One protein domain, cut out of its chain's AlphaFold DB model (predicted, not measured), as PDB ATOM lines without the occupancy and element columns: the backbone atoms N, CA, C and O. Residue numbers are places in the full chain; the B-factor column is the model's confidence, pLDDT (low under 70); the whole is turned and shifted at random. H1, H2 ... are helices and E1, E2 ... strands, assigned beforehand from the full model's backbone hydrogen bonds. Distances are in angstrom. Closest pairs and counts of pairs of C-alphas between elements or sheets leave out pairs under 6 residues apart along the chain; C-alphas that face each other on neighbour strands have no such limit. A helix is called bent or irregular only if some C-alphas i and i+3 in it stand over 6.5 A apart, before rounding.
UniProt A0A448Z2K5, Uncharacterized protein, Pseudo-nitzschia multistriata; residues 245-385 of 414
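Overview. This is residues 245 to 385 of the 414 residues of an uncharacterized protein of Pseudo-nitzschia multistriata (UniProt A0A448Z2K5). Two unequal parts make an open, two-lobed model: a strongly twisted branched sheet of E1, E2, E3, E6 and E7, and a smaller lobe where the long helix H2 packs on the E5 side of the hairpin E4 and E5. The bent strand E3 reaches from the larger lobe toward the smaller one with E6 beside its far part, while H1 only grazes the sheet and residues 362 to 371 stand free. The printed part has 141 residues, with two named helices and seven named strands in the order H1, E1, E2, E3, E4, E5, E6, E7, H2, and the class is mixed, helices and strands. Both sheets pair antiparallel throughout. The whole is only just loose, close to compact, with a radius of gyration of the C-alphas of 17.5 A and spans of 51 by 39 by 27 A.

Arrangement. After residues 245 to 263, which hold no named element, H1, residues 264 to 267, only grazes the branched sheet with residues 266 to 267. E1, residues 271 to 277, E2, residues 284 to 291, and E3, residues 298 to 311, form a meander, each strand the antiparallel neighbour of the one before. The closest C-alphas of H1 and E2 are those of Phe 266 and Gly 290, 6.5 A apart. In the hairpin E1 and E2, N 273 and O 287 are within hydrogen-bond range at 2.9 A; in the hairpin E2 and E3, N 288 and O 303 are at 2.8 A. E3 bends by 76 degrees at residue 302. E2 lies on one side of E3; E6, residues 340 to 344, and E7, residues 356 to 358, lie on the other side, with N 310 and O 341 at 2.8 A and N 299 and O 357 at 2.8 A. E4, residues 322 to 327, and E5, residues 332 to 337, form a hairpin with N 325 and O 334 at 2.8 A. E5 runs on into E6 at 79 degrees. H2, residues 366 to 385, is not on the branched sheet; its closest C-alphas to E5 are those of Leu 376 and Thr 336, 6.9 A apart. Every O i to N i+4 pair in H2 is within hydrogen-bond range; H1 is too short for such a pair, and its one O i to N i+3 pair is not within range.

Along the chain. H1 begins at C-alpha 264, (184.594, 190.828, 320.203). E1 is 18.3 A long, E2 23.2 A and E3 32.8 A. H2, 28.5 A long, ends at C-alpha 385, (208.085, 180.066, 280.972).

Size, cuts and confidence. The C-alphas farthest apart, of Asn 294 and Glu 385, are 54.4 A apart. The printed part has no cut. The link from E6 to E7 is long, with 11 residues. The mean pLDDT of the printed part is 71.1, and 46 residues are under 70, among them 245 to 269 and 324 to 334.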
ATOM      1  N   GLU A 245     186.405 171.848 308.699       55.31
ATOM      2  CA  GLU A 245     185.212 172.291 309.437       55.31
ATOM      3  C   GLU A 245     185.257 173.780 309.814       55.31
ATOM      4  O   GLU A 245     184.227 174.452 309.847       55.31
ATOM      5  N   LYS A 246     186.450 174.323 310.090       49.09
ATOM      6  CA  LYS A 246     186.648 175.725 310.501       49.09
ATOM      7  C   LYS A 246     187.131 176.637 309.373       49.09
ATOM      8  O   LYS A 246     187.295 177.833 309.602       49.09
ATOM      9  N   TRP A 247     187.372 176.101 308.178       52.06
ATOM     10  CA  TRP A 247     187.880 176.838 307.013       52.06
ATOM     11  C   TRP A 247     186.804 177.618 306.256       52.06
ATOM     12  O   TRP A 247     187.123 178.588 305.575       52.06
ATOM     13  N   GLY A 248     185.525 177.284 306.459       44.53
ATOM     14  CA  GLY A 248     184.404 178.125 306.022       44.53
ATOM     15  C   GLY A 248     184.362 179.505 306.696       44.53
ATOM     16  O   GLY A 248     183.638 180.389 306.238       44.53
ATOM     17  N   ASN A 249     185.156 179.709 307.751       43.53
ATOM     18  CA  ASN A 249     185.475 181.032 308.262       43.53
ATOM     19  C   ASN A 249     186.639 181.556 307.424       43.53
ATOM     20  O   ASN A 249     187.796 181.257 307.715       43.53
ATOM     21  N   ALA A 250     186.344 182.294 306.353       41.78
ATOM     22  CA  ALA A 250     187.374 182.946 305.561       41.78
ATOM     23  C   ALA A 250     188.229 183.819 306.494       41.78
ATOM     24  O   ALA A 250     187.792 184.883 306.934       41.78
ATOM     25  N   TYR A 251     189.447 183.368 306.807       41.28
ATOM     26  CA  TYR A 251     190.426 184.142 307.568       41.28
ATOM     27  C   TYR A 251     190.982 185.245 306.666       41.28
ATOM     28  O   TYR A 251     192.159 185.278 306.318       41.28
ATOM     29  N   THR A 252     190.125 186.185 306.277       42.34
ATOM     30  CA  THR A 252     190.610 187.524 305.987       42.34
ATOM     31  C   THR A 252     191.095 188.058 307.327       42.34
ATOM     32  O   THR A 252     190.325 188.210 308.272       42.34
ATOM     33  N   TYR A 253     192.408 188.238 307.467       40.31
ATOM     34  CA  TYR A 253     192.959 188.925 308.628       40.31
ATOM     35  C   TYR A 253     192.552 190.393 308.511       40.31
ATOM     36  O   TYR A 253     193.272 191.223 307.952       40.31
ATOM     37  N   VAL A 254     191.333 190.685 308.959       48.59
ATOM     38  CA  VAL A 254     190.793 192.032 309.005       48.59
ATOM     39  C   VAL A 254     191.454 192.724 310.186       48.59
ATOM     40  O   VAL A 254     191.015 192.622 311.330       48.59
ATOM     41  N   VAL A 255     192.558 193.416 309.911       50.22
ATOM     42  CA  VAL A 255     193.147 194.349 310.872       50.22
ATOM     43  C   VAL A 255     192.225 195.550 310.942       50.22
ATOM     44  O   VAL A 255     192.291 196.447 310.104       50.22
ATOM     45  N   VAL A 256     191.319 195.550 311.915       55.22
ATOM     46  CA  VAL A 256     190.551 196.749 312.229       55.22
ATOM     47  C   VAL A 256     191.409 197.596 313.168       55.22
ATOM     48  O   VAL A 256     191.551 197.270 314.343       55.22
ATOM     49  N   ASP A 257     191.980 198.692 312.662       53.62
ATOM     50  CA  ASP A 257     192.843 199.609 313.435       53.62
ATOM     51  C   ASP A 257     192.142 200.235 314.661       53.62
ATOM     52  O   ASP A 257     192.790 200.773 315.560       53.62
ATOM     53  N   LYS A 258     190.806 200.164 314.726       55.66
ATOM     54  CA  LYS A 258     189.994 200.544 315.888       55.66
ATOM     55  C   LYS A 258     188.937 199.476 316.123       55.66
ATOM     56  O   LYS A 258     188.090 199.290 315.252       55.66
ATOM     57  N   SER A 259     188.962 198.792 317.271       51.91
ATOM     58  CA  SER A 259     187.957 197.759 317.538       51.91
ATOM     59  C   SER A 259     186.548 198.371 317.460       51.91
ATOM     60  O   SER A 259     186.312 199.455 318.009       51.91
ATOM     61  N   PRO A 260     185.608 197.731 316.748       51.47
ATOM     62  CA  PRO A 260     184.220 198.156 316.732       51.47
ATOM     63  C   PRO A 260     183.578 197.810 318.085       51.47
ATOM     64  O   PRO A 260     182.882 196.814 318.216       51.47
ATOM     65  N   GLY A 261     183.844 198.621 319.113       56.59
ATOM     66  CA  GLY A 261     183.305 198.438 320.467       56.59
ATOM     67  C   GLY A 261     183.721 197.125 321.154       56.59
ATOM     68  O   GLY A 261     184.469 196.323 320.599       56.59
ATOM     69  N   ASP A 262     183.234 196.910 322.380       55.16
ATOM     70  CA  ASP A 262     183.585 195.779 323.270       55.16
ATOM     71  C   ASP A 262     183.043 194.403 322.813       55.16
ATOM     72  O   ASP A 262     183.173 193.389 323.499       55.16
ATOM     73  N   ASN A 263     182.460 194.338 321.621       56.84
ATOM     74  CA  ASN A 263     181.691 193.209 321.116       56.84
ATOM     75  C   ASN A 263     182.567 192.280 320.253       56.84
ATOM     76  O   ASN A 263     182.339 192.087 319.059       56.84
ATOM     77  N   SER A 264     183.597 191.690 320.869       58.34
ATOM     78  CA  SER A 264     184.594 190.828 320.203       58.34
ATOM     79  C   SER A 264     184.021 189.541 319.594       58.34
ATOM     80  O   SER A 264     184.544 189.043 318.599       58.34
ATOM     81  N   THR A 265     182.920 189.016 320.138       62.66
ATOM     82  CA  THR A 265     182.235 187.813 319.638       62.66
ATOM     83  C   THR A 265     181.622 188.000 318.252       62.66
ATOM     84  O   THR A 265     181.542 187.041 317.490       62.66
ATOM     85  N   PHE A 266     181.237 189.226 317.901       64.44
ATOM     86  CA  PHE A 266     180.528 189.535 316.658       64.44
ATOM     87  C   PHE A 266     181.458 189.660 315.452       64.44
ATOM     88  O   PHE A 266     181.057 189.382 314.328       64.44
ATOM     89  N   LEU A 267     182.722 190.034 315.674       66.06
ATOM     90  CA  LEU A 267     183.733 190.040 314.615       66.06
ATOM     91  C   LEU A 267     183.952 188.633 314.048       66.06
ATOM     92  O   LEU A 267     184.144 188.484 312.843       66.06
ATOM     93  N   ASN A 268     183.845 187.606 314.895       64.25
ATOM     94  CA  ASN A 268     184.044 186.212 314.500       64.25
ATOM     95  C   ASN A 268     182.954 185.689 313.551       64.25
ATOM     96  O   ASN A 268     183.211 184.742 312.815       64.25
ATOM     97  N   SER A 269     181.756 186.280 313.568       69.31
ATOM     98  CA  SER A 269     180.640 185.928 312.677       69.31
ATOM     99  C   SER A 269     180.388 186.964 311.581       69.31
ATOM    100  O   SER A 269     179.403 186.865 310.847       69.31
ATOM    101  N   SER A 270     181.257 187.970 311.471       71.75
ATOM    102  CA  SER A 270     181.108 189.034 310.487       71.75
ATOM    103  C   SER A 270     181.636 188.627 309.112       71.75
ATOM    104  O   SER A 270     182.623 187.904 308.991       71.75
ATOM    105  N   ILE A 271     180.964 189.094 308.062       75.31
ATOM    106  CA  ILE A 271     181.291 188.802 306.665       75.31
ATOM    107  C   ILE A 271     181.458 190.124 305.918       75.31
ATOM    108  O   ILE A 271     180.685 191.063 306.107       75.31
ATOM    109  N   VAL A 272     182.463 190.206 305.047       79.62
ATOM    110  CA  VAL A 272     182.624 191.332 304.121       79.62
ATOM    111  C   VAL A 272     181.778 191.067 302.877       79.62
ATOM    112  O   VAL A 272     181.966 190.048 302.217       79.62
ATOM    113  N   ALA A 273     180.867 191.977 302.535       75.56
ATOM    114  CA  ALA A 273     180.064 191.887 301.316       75.56
ATOM    115  C   ALA A 273     179.903 193.261 300.640       75.56
ATOM    116  O   ALA A 273     180.485 194.259 301.073       75.56
ATOM    117  N   ASN A 274     179.146 193.304 299.537       77.00
ATOM    118  CA  ASN A 274     178.895 194.510 298.738       77.00
ATOM    119  C   ASN A 274     180.178 195.249 298.326       77.00
ATOM    120  O   ASN A 274     180.269 196.475 298.424       77.00
ATOM    121  N   VAL A 275     181.185 194.499 297.866       80.06
ATOM    122  CA  VAL A 275     182.391 195.089 297.280       80.06
ATOM    123  C   VAL A 275     181.998 195.753 295.965       80.06
ATOM    124  O   VAL A 275     181.716 195.082 294.977       80.06
ATOM    125  N   GLN A 276     181.955 197.080 295.960       80.12
ATOM    126  CA  GLN A 276     181.560 197.856 294.792       80.12
ATOM    127  C   GLN A 276     182.500 199.031 294.569       80.12
ATOM    128  O   GLN A 276     183.006 199.655 295.507       80.12
ATOM    129  N   LYS A 277     182.701 199.361 293.297       81.00
ATOM    130  CA  LYS A 277     183.400 200.566 292.869       81.00
ATOM    131  C   LYS A 277     182.349 201.562 292.385       81.00
ATOM    132  O   LYS A 277     181.796 201.375 291.309       81.00
ATOM    133  N   LYS A 278     182.043 202.586 293.192       72.88
ATOM    134  CA  LYS A 278     180.978 203.558 292.867       72.88
ATOM    135  C   LYS A 278     181.223 204.299 291.550       72.88
ATOM    136  O   LYS A 278     180.288 204.464 290.784       72.88
ATOM    137  N   ASP A 279     182.473 204.683 291.283       78.31
ATOM    138  CA  ASP A 279     182.882 205.417 290.081       78.31
ATOM    139  C   ASP A 279     184.244 204.923 289.574       78.31
ATOM    140  O   ASP A 279     185.060 204.427 290.350       78.31
ATOM    141  N   ALA A 280     184.556 205.131 288.289       74.75
ATOM    142  CA  ALA A 280     185.836 204.723 287.690       74.75
ATOM    143  C   ALA A 280     187.073 205.273 288.435       74.75
ATOM    144  O   ALA A 280     188.116 204.616 288.480       74.75
ATOM    145  N   THR A 281     186.937 206.448 289.053       73.62
ATOM    146  CA  THR A 281     187.967 207.128 289.853       73.62
ATOM    147  C   THR A 281     187.785 206.953 291.363       73.62
ATOM    148  O   THR A 281     188.680 207.325 292.122       73.62
ATOM    149  N   ALA A 282     186.656 206.400 291.816       76.25
ATOM    150  CA  ALA A 282     186.402 206.185 293.232       76.25
ATOM    151  C   ALA A 282     187.168 204.964 293.747       76.25
ATOM    152  O   ALA A 282     187.392 203.978 293.037       76.25
ATOM    153  N   ARG A 283     187.542 205.032 295.027       76.25
ATOM    154  CA  ARG A 283     188.055 203.879 295.767       76.25
ATOM    155  C   ARG A 283     186.963 202.823 295.872       76.25
ATOM    156  O   ARG A 283     185.779 203.156 295.960       76.25
ATOM    157  N   MET A 284     187.363 201.557 295.852       81.19
ATOM    158  CA  MET A 284     186.421 200.474 296.108       81.19
ATOM    159  C   MET A 284     185.935 200.573 297.552       81.19
ATOM    160  O   MET A 284     186.660 201.026 298.434       81.19
ATOM    161  N   THR A 285     184.694 200.184 297.793       82.62
ATOM    162  CA  THR A 285     184.107 200.166 299.131       82.62
ATOM    163  C   THR A 285     183.523 198.797 299.398       82.62
ATOM    164  O   THR A 285     182.942 198.211 298.488       82.62
ATOM    165  N   CYS A 286     183.649 198.313 300.626       85.19
ATOM    166  CA  CYS A 286     182.935 197.137 301.099       85.19
ATOM    167  C   CYS A 286     182.139 197.467 302.351       85.19
ATOM    168  O   CYS A 286     182.436 198.424 303.071       85.19
ATOM    169  N   GLU A 287     181.151 196.636 302.631       82.56
ATOM    170  CA  GLU A 287     180.329 196.744 303.822       82.56
ATOM    171  C   GLU A 287     180.559 195.494 304.675       82.56
ATOM    172  O   GLU A 287     180.615 194.370 304.168       82.56
ATOM    173  N   LEU A 288     180.757 195.695 305.975       82.44
ATOM    174  CA  LEU A 288     180.882 194.618 306.944       82.44
ATOM    175  C   LEU A 288     179.499 194.299 307.502       82.44
ATOM    176  O   LEU A 288     178.811 195.173 308.041       82.44
ATOM    177  N   PHE A 289     179.121 193.039 307.375       77.88
ATOM    178  CA  PHE A 289     177.843 192.493 307.780       77.88
ATOM    179  C   PHE A 289     178.017 191.624 309.020       77.88
ATOM    180  O   PHE A 289     178.860 190.733 309.031       77.88
ATOM    181  N   GLY A 290     177.221 191.871 310.058       80.94
ATOM    182  CA  GLY A 290     177.153 191.022 311.250       80.94
ATOM    183  C   GLY A 290     175.918 190.129 311.211       80.94
ATOM    184  O   GLY A 290     174.876 190.547 310.697       80.94
ATOM    185  N   GLN A 291     176.014 188.909 311.743       81.00
ATOM    186  CA  GLN A 291     174.846 188.040 311.899       81.00
ATOM    187  C   GLN A 291     173.819 188.715 312.821       81.00
ATOM    188  O   GLN A 291     174.159 189.184 313.906       81.00
ATOM    189  N   SER A 292     172.563 188.790 312.379       79.00
ATOM    190  CA  SER A 292     171.468 189.332 313.186       79.00
ATOM    191  C   SER A 292     171.124 188.366 314.321       79.00
ATOM    192  O   SER A 292     170.934 187.177 314.072       79.00
ATOM    193  N   GLU A 293     170.977 188.867 315.550       79.38
ATOM    194  CA  GLU A 293     170.598 188.047 316.718       79.38
ATOM    195  C   GLU A 293     169.210 187.404 316.573       79.38
ATOM    196  O   GLU A 293     168.945 186.355 317.150       79.38
ATOM    197  N   ASN A 294     168.326 188.018 315.780       77.38
ATOM    198  CA  ASN A 294     166.914 187.641 315.727       77.38
ATOM    199  C   ASN A 294     166.574 186.601 314.648       77.38
ATOM    200  O   ASN A 294     165.527 185.975 314.739       77.38
ATOM    201  N   ASP A 295     167.417 186.431 313.627       75.62
ATOM    202  CA  ASP A 295     167.085 185.657 312.424       75.62
ATOM    203  C   ASP A 295     168.332 184.912 311.926       75.62
ATOM    204  O   ASP A 295     169.235 185.514 311.328       75.62
ATOM    205  N   SER A 296     168.374 183.592 312.139       70.44
ATOM    206  CA  SER A 296     169.437 182.718 311.634       70.44
ATOM    207  C   SER A 296     169.476 182.760 310.101       70.44
ATOM    208  O   SER A 296     168.629 182.163 309.440       70.44
ATOM    209  N   GLY A 297     170.449 183.481 309.537       70.50
ATOM    210  CA  GLY A 297     170.646 183.622 308.086       70.50
ATOM    211  C   GLY A 297     170.449 185.041 307.544       70.50
ATOM    212  O   GLY A 297     170.785 185.299 306.388       70.50
ATOM    213  N   SER A 298     169.965 185.974 308.370       79.12
ATOM    214  CA  SER A 298     169.973 187.394 308.014       79.12
ATOM    215  C   SER A 298     171.201 188.088 308.595       79.12
ATOM    216  O   SER A 298     171.604 187.854 309.739       79.12
ATOM    217  N   TYR A 299     171.787 188.964 307.793       78.88
ATOM    218  CA  TYR A 299     172.918 189.781 308.175       78.88
ATOM    219  C   TYR A 299     172.549 191.257 308.086       78.88
ATOM    220  O   TYR A 299     171.812 191.685 307.192       78.88
ATOM    221  N   LEU A 300     173.062 192.046 309.023       80.12
ATOM    222  CA  LEU A 300     172.823 193.480 309.094       80.12
ATOM    223  C   LEU A 300     174.110 194.230 308.762       80.12
ATOM    224  O   LEU A 300     175.163 193.956 309.341       80.12
ATOM    225  N   GLY A 301     174.025 195.164 307.813       78.69
ATOM    226  CA  GLY A 301     175.153 196.016 307.447       78.69
ATOM    227  C   GLY A 301     175.505 196.940 308.605       78.69
ATOM    228  O   GLY A 301     174.650 197.682 309.087       78.69
ATOM    229  N   MET A 302     176.752 196.887 309.066       75.75
ATOM    230  CA  MET A 302     177.204 197.653 310.228       75.75
ATOM    231  C   MET A 302     178.066 198.843 309.828       75.75
ATOM    232  O   MET A 302     177.857 199.974 310.279       75.75
ATOM    233  N   GLN A 303     179.081 198.581 309.011       80.56
ATOM    234  CA  GLN A 303     180.161 199.529 308.798       80.56
ATOM    235  C   GLN A 303     180.667 199.457 307.369       80.56
ATOM    236  O   GLN A 303     180.903 198.375 306.838       80.56
ATOM    237  N   ASN A 304     180.875 200.629 306.780       82.31
ATOM    238  CA  ASN A 304     181.394 200.755 305.430       82.31
ATOM    239  C   ASN A 304     182.874 201.096 305.486       82.31
ATOM    240  O   ASN A 304     183.297 202.023 306.180       82.31
ATOM    241  N   TYR A 305     183.653 200.350 304.723       81.88
ATOM    242  CA  TYR A 305     185.090 200.484 304.621       81.88
ATOM    243  C   TYR A 305     185.446 200.904 303.200       81.88
ATOM    244  O   TYR A 305     184.926 200.359 302.227       81.88
ATOM    245  N   GLU A 306     186.343 201.879 303.068       81.88
ATOM    246  CA  GLU A 306     187.062 202.080 301.808       81.88
ATOM    247  C   GLU A 306     188.159 201.009 301.734       81.88
ATOM    248  O   GLU A 306     188.909 200.824 302.699       81.88
ATOM    249  N   LEU A 307     188.209 200.302 300.612       82.00
ATOM    250  CA  LEU A 307     189.184 199.275 300.283       82.00
ATOM    251  C   LEU A 307     190.373 199.931 299.590       82.00
ATOM    252  O   LEU A 307     190.217 200.562 298.540       82.00
ATOM    253  N   ASP A 308     191.558 199.734 300.153       80.12
ATOM    254  CA  ASP A 308     192.812 200.005 299.468       80.12
ATOM    255  C   ASP A 308     193.379 198.678 298.962       80.12
ATOM    256  O   ASP A 308     193.787 197.812 299.739       80.12
ATOM    257  N   VAL A 309     193.303 198.468 297.649       77.38
ATOM    258  CA  VAL A 309     193.757 197.227 297.021       77.38
ATOM    259  C   VAL A 309     195.175 197.431 296.540       77.38
ATOM    260  O   VAL A 309     195.426 198.104 295.542       77.38
ATOM    261  N   VAL A 310     196.099 196.832 297.279       77.31
ATOM    262  CA  VAL A 310     197.521 196.853 296.977       77.31
ATOM    263  C   VAL A 310     197.824 195.634 296.109       77.31
ATOM    264  O   VAL A 310     197.659 194.503 296.582       77.31
ATOM    265  N   PRO A 311     198.245 195.808 294.846       77.56
ATOM    266  CA  PRO A 311     198.680 194.680 294.035       77.56
ATOM    267  C   PRO A 311     199.880 194.011 294.714       77.56
ATOM    268  O   PRO A 311     200.814 194.680 295.150       77.56
ATOM    269  N   LEU A 312     199.829 192.687 294.845       77.38
ATOM    270  CA  LEU A 312     200.938 191.886 295.369       77.38
ATOM    271  C   LEU A 312     201.887 191.433 294.255       77.38
ATOM    272  O   LEU A 312     203.010 191.025 294.544       77.38
ATOM    273  N   LYS A 313     201.422 191.475 293.003       79.38
ATOM    274  CA  LYS A 313     202.221 191.218 291.804       79.38
ATOM    275  C   LYS A 313     202.853 192.531 291.338       79.38
ATOM    276  O   LYS A 313     202.146 193.514 291.116       79.38
ATOM    277  N   GLU A 314     204.173 192.548 291.187       81.81
ATOM    278  CA  GLU A 314     204.899 193.670 290.585       81.81
ATOM    279  C   GLU A 314     204.992 193.456 289.066       81.81
ATOM    280  O   GLU A 314     205.862 192.731 288.591       81.81
ATOM    281  N   GLY A 315     204.079 194.060 288.298       81.38
ATOM    282  CA  GLY A 315     204.073 193.956 286.831       81.38
ATOM    283  C   GLY A 315     203.984 192.506 286.339       81.38
ATOM    284  O   GLY A 315     203.077 191.775 286.739       81.38
ATOM    285  N   ASP A 316     204.952 192.099 285.517       79.75
ATOM    286  CA  ASP A 316     205.054 190.749 284.937       79.75
ATOM    287  C   ASP A 316     205.813 189.755 285.843       79.75
ATOM    288  O   ASP A 316     206.182 188.664 285.420       79.75
ATOM    289  N   ALA A 317     206.088 190.108 287.107       76.06
ATOM    290  CA  ALA A 317     206.727 189.183 288.041       76.06
ATOM    291  C   ALA A 317     205.804 187.988 288.352       76.06
ATOM    292  O   ALA A 317     204.612 188.194 288.561       76.06
ATOM    293  N   PRO A 318     206.320 186.750 288.472       75.94
ATOM    294  CA  PRO A 318     205.489 185.569 288.705       75.94
ATOM    295  C   PRO A 318     204.739 185.647 290.042       75.94
ATOM    296  O   PRO A 318     205.209 186.259 291.006       75.94
ATOM    297  N   HIS A 319     203.591 184.970 290.130       74.88
ATOM    298  CA  HIS A 319     202.817 184.896 291.369       74.88
ATOM    299  C   HIS A 319     203.651 184.298 292.516       74.88
ATOM    300  O   HIS A 319     204.150 183.177 292.436       74.88
ATOM    301  N   ALA A 320     203.811 185.065 293.598       77.00
ATOM    302  CA  ALA A 320     204.550 184.648 294.795       77.00
ATOM    303  C   ALA A 320     203.638 184.332 295.993       77.00
ATOM    304  O   ALA A 320     204.092 183.751 296.976       77.00
ATOM    305  N   ASN A 321     202.361 184.720 295.920       76.44
ATOM    306  CA  ASN A 321     201.388 184.563 296.996       76.44
ATOM    307  C   ASN A 321     200.263 183.642 296.530       76.44
ATOM    308  O   ASN A 321     199.682 183.869 295.470       76.44
ATOM    309  N   PHE A 322     199.940 182.635 297.337       73.31
ATOM    310  CA  PHE A 322     198.939 181.623 297.011       73.31
ATOM    311  C   PHE A 322     197.996 181.420 298.193       73.31
ATOM    312  O   PHE A 322     198.423 181.408 299.348       73.31
ATOM    313  N   CYS A 323     196.713 181.260 297.892       71.31
ATOM    314  CA  CYS A 323     195.713 180.761 298.818       71.31
ATOM    315  C   CYS A 323     195.574 179.263 298.577       71.31
ATOM    316  O   CYS A 323     195.436 178.845 297.431       71.31
ATOM    317  N   ILE A 324     195.616 178.459 299.632       68.56
ATOM    318  CA  ILE A 324     195.360 177.024 299.519       68.56
ATOM    319  C   ILE A 324     193.894 176.805 299.870       68.56
ATOM    320  O   ILE A 324     193.476 177.087 300.991       68.56
ATOM    321  N   TRP A 325     193.135 176.315 298.903       57.09
ATOM    322  CA  TRP A 325     191.769 175.847 299.060       57.09
ATOM    323  C   TRP A 325     191.783 174.335 299.210       57.09
ATOM    324  O   TRP A 325     192.461 173.641 298.464       57.09
ATOM    325  N   VAL A 326     191.054 173.812 300.186       53.19
ATOM    326  CA  VAL A 326     190.917 172.365 300.369       53.19
ATOM    327  C   VAL A 326     189.443 172.051 300.339       53.19
ATOM    328  O   VAL A 326     188.685 172.566 301.160       53.19
ATOM    329  N   ASP A 327     189.063 171.226 299.377       53.06
ATOM    330  CA  ASP A 327     187.719 170.701 299.264       53.06
ATOM    331  C   ASP A 327     187.604 169.425 300.125       53.06
ATOM    332  O   ASP A 327     188.283 168.432 299.834       53.06
ATOM    333  N   PRO A 328     186.786 169.434 301.200       49.53
ATOM    334  CA  PRO A 328     186.566 168.251 302.033       49.53
ATOM    335  C   PRO A 328     185.969 167.081 301.278       49.53
ATOM    336  O   PRO A 328     186.295 165.934 301.571       49.53
ATOM    337  N   GLU A 329     185.029 167.363 300.379       60.53
ATOM    338  CA  GLU A 329     184.182 166.330 299.793       60.53
ATOM    339  C   GLU A 329     184.993 165.516 298.788       60.53
ATOM    340  O   GLU A 329     184.909 164.288 298.745       60.53
ATOM    341  N   ASN A 330     185.864 166.208 298.057       62.16
ATOM    342  CA  ASN A 330     186.714 165.618 297.035       62.16
ATOM    343  C   ASN A 330     188.125 165.264 297.539       62.16
ATOM    344  O   ASN A 330     188.893 164.643 296.805       62.16
ATOM    345  N   ASN A 331     188.477 165.623 298.784       60.69
ATOM    346  CA  ASN A 331     189.833 165.512 299.343       60.69
ATOM    347  C   ASN A 331     190.916 166.131 298.439       60.69
ATOM    348  O   ASN A 331     192.057 165.662 298.393       60.69
ATOM    349  N   THR A 332     190.569 167.183 297.699       55.25
ATOM    350  CA  THR A 332     191.481 167.871 296.785       55.25
ATOM    351  C   THR A 332     191.972 169.170 297.411       55.25
ATOM    352  O   THR A 332     191.211 169.935 297.999       55.25
ATOM    353  N   ALA A 333     193.275 169.425 297.292       61.75
ATOM    354  CA  ALA A 333     193.874 170.703 297.646       61.75
ATOM    355  C   ALA A 333     194.187 171.471 296.357       61.75
ATOM    356  O   ALA A 333     195.012 171.042 295.552       61.75
ATOM    357  N   LEU A 334     193.513 172.598 296.169       65.19
ATOM    358  CA  LEU A 334     193.709 173.547 295.085       65.19
ATOM    359  C   LEU A 334     194.556 174.708 295.609       65.19
ATOM    360  O   LEU A 334     194.408 175.141 296.749       65.19
ATOM    361  N   TYR A 335     195.449 175.240 294.787       75.81
ATOM    362  CA  TYR A 335     196.151 176.478 295.099       75.81
ATOM    363  C   TYR A 335     195.691 177.546 294.115       75.81
ATOM    364  O   TYR A 335     195.710 177.345 292.907       75.81
ATOM    365  N   THR A 336     195.257 178.688 294.634       72.25
ATOM    366  CA  THR A 336     194.789 179.812 293.825       72.25
ATOM    367  C   THR A 336     195.743 180.983 294.025       72.25
ATOM    368  O   THR A 336     195.989 181.378 295.172       72.25
ATOM    369  N   PRO A 337     196.315 181.553 292.953       74.00
ATOM    370  CA  PRO A 337     197.199 182.702 293.076       74.00
ATOM    371  C   PRO A 337     196.446 183.903 293.656       74.00
ATOM    372  O   PRO A 337     195.332 184.227 293.246       74.00
ATOM    373  N   ILE A 338     197.076 184.605 294.597       79.00
ATOM    374  CA  ILE A 338     196.559 185.862 295.138       79.00
ATOM    375  C   ILE A 338     197.286 187.004 294.431       79.00
ATOM    376  O   ILE A 338     198.482 187.225 294.630       79.00
ATOM    377  N   SER A 339     196.558 187.743 293.596       73.75
ATOM    378  CA  SER A 339     197.103 188.870 292.829       73.75
ATOM    379  C   SER A 339     197.186 190.168 293.634       73.75
ATOM    380  O   SER A 339     198.006 191.038 293.338       73.75
ATOM    381  N   SER A 340     196.356 190.318 294.667       75.12
ATOM    382  CA  SER A 340     196.236 191.565 295.420       75.12
ATOM    383  C   SER A 340     195.934 191.337 296.896       75.12
ATOM    384  O   SER A 340     195.299 190.361 297.292       75.12
ATOM    385  N   ARG A 341     196.413 192.264 297.723       77.50
ATOM    386  CA  ARG A 341     196.095 192.359 299.140       77.50
ATOM    387  C   ARG A 341     195.130 193.508 299.334       77.50
ATOM    388  O   ARG A 341     195.365 194.621 298.874       77.50
ATOM    389  N   VAL A 342     194.091 193.246 300.102       73.06
ATOM    390  CA  VAL A 342     193.135 194.262 300.506       73.06
ATOM    391  C   VAL A 342     193.535 194.813 301.873       73.06
ATOM    392  O   VAL A 342     193.763 194.051 302.813       73.06
ATOM    393  N   GLN A 343     193.619 196.135 301.988       76.25
ATOM    394  CA  GLN A 343     193.690 196.849 303.258       76.25
ATOM    395  C   GLN A 343     192.368 197.584 303.481       76.25
ATOM    396  O   GLN A 343     191.870 198.273 302.591       76.25
ATOM    397  N   LEU A 344     191.782 197.423 304.668       74.06
ATOM    398  CA  LEU A 344     190.597 198.183 305.047       74.06
ATOM    399  C   LEU A 344     191.034 199.506 305.673       74.06
ATOM    400  O   LEU A 344     191.883 199.537 306.560       74.06
ATOM    401  N   SER A 345     190.444 200.605 305.216       77.56
ATOM    402  CA  SER A 345     190.586 201.910 305.868       77.56
ATOM    403  C   SER A 345     189.897 201.947 307.243       77.56
ATOM    404  O   SER A 345     189.232 201.004 307.663       77.56
ATOM    405  N   ASN A 346     189.999 203.075 307.952       73.69
ATOM    406  CA  ASN A 346     189.198 203.309 309.153       73.69
ATOM    407  C   ASN A 346     187.701 203.313 308.791       73.69
ATOM    408  O   ASN A 346     187.205 204.279 308.205       73.69
ATOM    409  N   GLY A 347     186.993 202.236 309.136       69.06
ATOM    410  CA  GLY A 347     185.591 202.050 308.777       69.06
ATOM    411  C   GLY A 347     184.695 203.176 309.287       69.06
ATOM    412  O   GLY A 347     184.848 203.664 310.410       69.06
ATOM    413  N   ARG A 348     183.708 203.566 308.483       76.31
ATOM    414  CA  ARG A 348     182.712 204.587 308.823       76.31
ATOM    415  C   ARG A 348     181.374 203.911 309.144       76.31
ATOM    416  O   ARG A 348     180.937 203.065 308.364       76.31
ATOM    417  N   PRO A 349     180.703 204.265 310.256       75.06
ATOM    418  CA  PRO A 349     179.382 203.723 310.553       75.06
ATOM    419  C   PRO A 349     178.391 204.126 309.457       75.06
ATOM    420  O   PRO A 349     178.406 205.268 308.981       75.06
ATOM    421  N   ILE A 350     177.529 203.191 309.061       71.62
ATOM    422  CA  ILE A 350     176.517 203.426 308.032       71.62
ATOM    423  C   ILE A 350     175.465 204.380 308.605       71.62
ATOM    424  O   ILE A 350     174.682 204.025 309.480       71.62
ATOM    425  N   ARG A 351     175.451 205.631 308.137       69.75
ATOM    426  CA  ARG A 351     174.388 206.592 308.464       69.75
ATOM    427  C   ARG A 351     173.246 206.408 307.465       69.75
ATOM    428  O   ARG A 351     173.264 207.021 306.403       69.75
ATOM    429  N   GLY A 352     172.278 205.545 307.775       69.94
ATOM    430  CA  GLY A 352     171.148 205.272 306.882       69.94
ATOM    431  C   GLY A 352     170.270 204.101 307.326       69.94
ATOM    432  O   GLY A 352     170.450 203.563 308.412       69.94
ATOM    433  N   LYS A 353     169.294 203.725 306.485       61.34
ATOM    434  CA  LYS A 353     168.422 202.561 306.715       61.34
ATOM    435  C   LYS A 353     169.281 201.294 306.788       61.34
ATOM    436  O   LYS A 353     170.031 201.020 305.857       61.34
ATOM    437  N   ASN A 354     169.147 200.528 307.868       64.81
ATOM    438  CA  ASN A 354     169.798 199.228 308.005       64.81
ATOM    439  C   ASN A 354     169.203 198.267 306.971       64.81
ATOM    440  O   ASN A 354     168.053 197.843 307.101       64.81
ATOM    441  N   TYR A 355     169.967 197.948 305.930       70.25
ATOM    442  CA  TYR A 355     169.584 196.912 304.983       70.25
ATOM    443  C   TYR A 355     169.806 195.553 305.651       70.25
ATOM    444  O   TYR A 355     170.920 195.234 306.074       70.25
ATOM    445  N   LYS A 356     168.730 194.770 305.781       71.69
ATOM    446  CA  LYS A 356     168.824 193.343 306.092       71.69
ATOM    447  C   LYS A 356     169.154 192.619 304.793       71.69
ATOM    448  O   LYS A 356     168.395 192.722 303.830       71.69
ATOM    449  N   LEU A 357     170.275 191.915 304.769       71.56
ATOM    450  CA  LEU A 357     170.683 191.067 303.660       71.56
ATOM    451  C   LEU A 357     170.528 189.611 304.078       71.56
ATOM    452  O   LEU A 357     171.089 189.176 305.081       71.56
ATOM    453  N   ASN A 358     169.762 188.855 303.301       71.56
ATOM    454  CA  ASN A 358     169.711 187.409 303.446       71.56
ATOM    455  C   ASN A 358     170.861 186.839 302.623       71.56
ATOM    456  O   ASN A 358     170.838 186.910 301.394       71.56
ATOM    457  N   VAL A 359     171.885 186.329 303.303       63.84
ATOM    458  CA  VAL A 359     173.044 185.724 302.646       63.84
ATOM    459  C   VAL A 359     172.805 184.226 302.596       63.84
ATOM    460  O   VAL A 359     172.916 183.533 303.606       63.84
ATOM    461  N   THR A 360     172.460 183.718 301.418       68.62
ATOM    462  CA  THR A 360     172.447 182.282 301.146       68.62
ATOM    463  C   THR A 360     173.773 181.889 300.508       68.62
ATOM    464  O   THR A 360     174.301 182.593 299.646       68.62
ATOM    465  N   ARG A 361     174.349 180.762 300.944       56.56
ATOM    466  CA  ARG A 361     175.490 180.172 300.235       56.56
ATOM    467  C   ARG A 361     174.983 179.691 298.879       56.56
ATOM    468  O   ARG A 361     174.109 178.829 298.824       56.56
ATOM    469  N   ARG A 362     175.503 180.273 297.804       67.31
ATOM    470  CA  ARG A 362     175.287 179.773 296.448       67.31
ATOM    471  C   ARG A 362     176.273 178.631 296.210       67.31
ATOM    472  O   ARG A 362     177.430 178.741 296.614       67.31
ATOM    473  N   ALA A 363     175.813 177.552 295.581       70.94
ATOM    474  CA  ALA A 363     176.725 176.561 295.024       70.94
ATOM    475  C   ALA A 363     177.619 177.235 293.973       70.94
ATOM    476  O   ALA A 363     177.185 178.172 293.301       70.94
ATOM    477  N   MET A 364     178.862 176.782 293.869       67.38
ATOM    478  CA  MET A 364     179.786 177.295 292.868       67.38
ATOM    479  C   MET A 364     179.229 177.011 291.476       67.38
ATOM    480  O   MET A 364     178.816 175.885 291.196       67.38
ATOM    481  N   ASN A 365     179.159 178.034 290.630       85.00
ATOM    482  CA  ASN A 365     178.644 177.875 289.279       85.00
ATOM    483  C   ASN A 365     179.754 177.433 288.317       85.00
ATOM    484  O   ASN A 365     180.934 177.664 288.570       85.00
ATOM    485  N   ASP A 366     179.366 176.856 287.176       85.94
ATOM    486  CA  ASP A 366     180.314 176.445 286.130       85.94
ATOM    487  C   ASP A 366     181.180 177.616 285.628       85.94
ATOM    488  O   ASP A 366     182.347 177.429 285.298       85.94
ATOM    489  N   GLU A 367     180.632 178.836 285.629       84.94
ATOM    490  CA  GLU A 367     181.363 180.071 285.311       84.94
ATOM    491  C   GLU A 367     182.479 180.361 286.327       84.94
ATOM    492  O   GLU A 367     183.604 180.659 285.930       84.94
ATOM    493  N   ASP A 368     182.199 180.209 287.627       77.75
ATOM    494  CA  ASP A 368     183.193 180.421 288.688       77.75
ATOM    495  C   ASP A 368     184.316 179.375 288.584       77.75
ATOM    496  O   ASP A 368     185.496 179.684 288.747       77.75
ATOM    497  N   MET A 369     183.953 178.125 288.274       79.81
ATOM    498  CA  MET A 369     184.912 177.043 288.027       79.81
ATOM    499  C   MET A 369     185.777 177.321 286.793       79.81
ATOM    500  O   MET A 369     186.980 177.059 286.818       79.81
ATOM    501  N   ALA A 370     185.194 177.868 285.724       84.69
ATOM    502  CA  ALA A 370     185.927 178.247 284.521       84.69
ATOM    503  C   ALA A 370     186.939 179.372 284.798       84.69
ATOM    504  O   ALA A 370     188.094 179.236 284.399       84.69
ATOM    505  N   GLU A 371     186.554 180.418 285.541       81.19
ATOM    506  CA  GLU A 371     187.465 181.506 285.937       81.19
ATOM    507  C   GLU A 371     188.636 180.980 286.786       81.19
ATOM    508  O   GLU A 371     189.788 181.381 286.598       81.19
ATOM    509  N   ILE A 372     188.367 180.059 287.719       75.25
ATOM    510  CA  ILE A 372     189.429 179.440 288.524       75.25
ATOM    511  C   ILE A 372     190.382 178.632 287.652       75.25
ATOM    512  O   ILE A 372     191.596 178.762 287.812       75.25
ATOM    513  N   ASN A 373     189.856 177.821 286.735       83.12
ATOM    514  CA  ASN A 373     190.673 177.007 285.840       83.12
ATOM    515  C   ASN A 373     191.525 177.869 284.899       83.12
ATOM    516  O   ASN A 373     192.690 177.548 284.678       83.12
ATOM    517  N   GLU A 374     190.983 178.979 284.393       86.94
ATOM    518  CA  GLU A 374     191.725 179.948 283.580       86.94
ATOM    519  C   GLU A 374     192.898 180.549 284.368       86.94
ATOM    520  O   GLU A 374     194.038 180.507 283.910       86.94
ATOM    521  N   ARG A 375     192.663 181.002 285.608       76.62
ATOM    522  CA  ARG A 375     193.741 181.506 286.477       76.62
ATOM    523  C   ARG A 375     194.776 180.448 286.837       76.62
ATOM    524  O   ARG A 375     195.941 180.782 287.046       76.62
ATOM    525  N   LEU A 376     194.362 179.191 286.969       77.25
ATOM    526  CA  LEU A 376     195.285 178.086 287.212       77.25
ATOM    527  C   LEU A 376     196.199 177.880 285.996       77.25
ATOM    528  O   LEU A 376     197.412 177.780 286.152       77.25
ATOM    529  N   ALA A 377     195.620 177.909 284.792       83.94
ATOM    530  CA  ALA A 377     196.357 177.782 283.539       83.94
ATOM    531  C   ALA A 377     197.362 178.930 283.327       83.94
ATOM    532  O   ALA A 377     198.468 178.683 282.850       83.94
ATOM    533  N   GLU A 378     197.028 180.164 283.727       80.81
ATOM    534  CA  GLU A 378     197.977 181.291 283.713       80.81
ATOM    535  C   GLU A 378     199.199 181.029 284.609       80.81
ATOM    536  O   GLU A 378     200.333 181.298 284.217       80.81
ATOM    537  N   VAL A 379     198.992 180.467 285.806       76.56
ATOM    538  CA  VAL A 379     200.095 180.125 286.719       76.56
ATOM    539  C   VAL A 379     200.965 179.019 286.139       76.56
ATOM    540  O   VAL A 379     202.191 179.104 286.233       76.56
ATOM    541  N   ASP A 380     200.355 178.000 285.540       81.00
ATOM    542  CA  ASP A 380     201.093 176.908 284.909       81.00
ATOM    543  C   ASP A 380     201.947 177.420 283.738       81.00
ATOM    544  O   ASP A 380     203.120 177.050 283.634       81.00
ATOM    545  N   ALA A 381     201.419 178.350 282.933       81.94
ATOM    546  CA  ALA A 381     202.164 179.016 281.866       81.94
ATOM    547  C   ALA A 381     203.342 179.854 282.402       81.94
ATOM    548  O   ALA A 381     204.464 179.709 281.913       81.94
ATOM    549  N   ASP A 382     203.134 180.661 283.453       76.12
ATOM    550  CA  ASP A 382     204.198 181.441 284.116       76.12
ATOM    551  C   ASP A 382     205.313 180.519 284.664       76.12
ATOM    552  O   ASP A 382     206.510 180.833 284.616       76.12
ATOM    553  N   VAL A 383     204.934 179.364 285.223       77.38
ATOM    554  CA  VAL A 383     205.877 178.366 285.748       77.38
ATOM    555  C   VAL A 383     206.663 177.715 284.615       77.38
ATOM    556  O   VAL A 383     207.882 177.562 284.738       77.38
ATOM    557  N   GLU A 384     205.999 177.356 283.519       81.31
ATOM    558  CA  GLU A 384     206.636 176.770 282.344       81.31
ATOM    559  C   GLU A 384     207.605 177.755 281.677       81.31
ATOM    560  O   GLU A 384     208.756 177.395 281.406       81.31
ATOM    561  N   GLU A 385     207.210 179.018 281.501       79.06
ATOM    562  CA  GLU A 385     208.085 180.066 280.972       79.06
ATOM    563  C   GLU A 385     209.316 180.251 281.861       79.06
ATOM    564  O   GLU A 385     210.440 180.342 281.367       79.06
TER     565      GLU A 385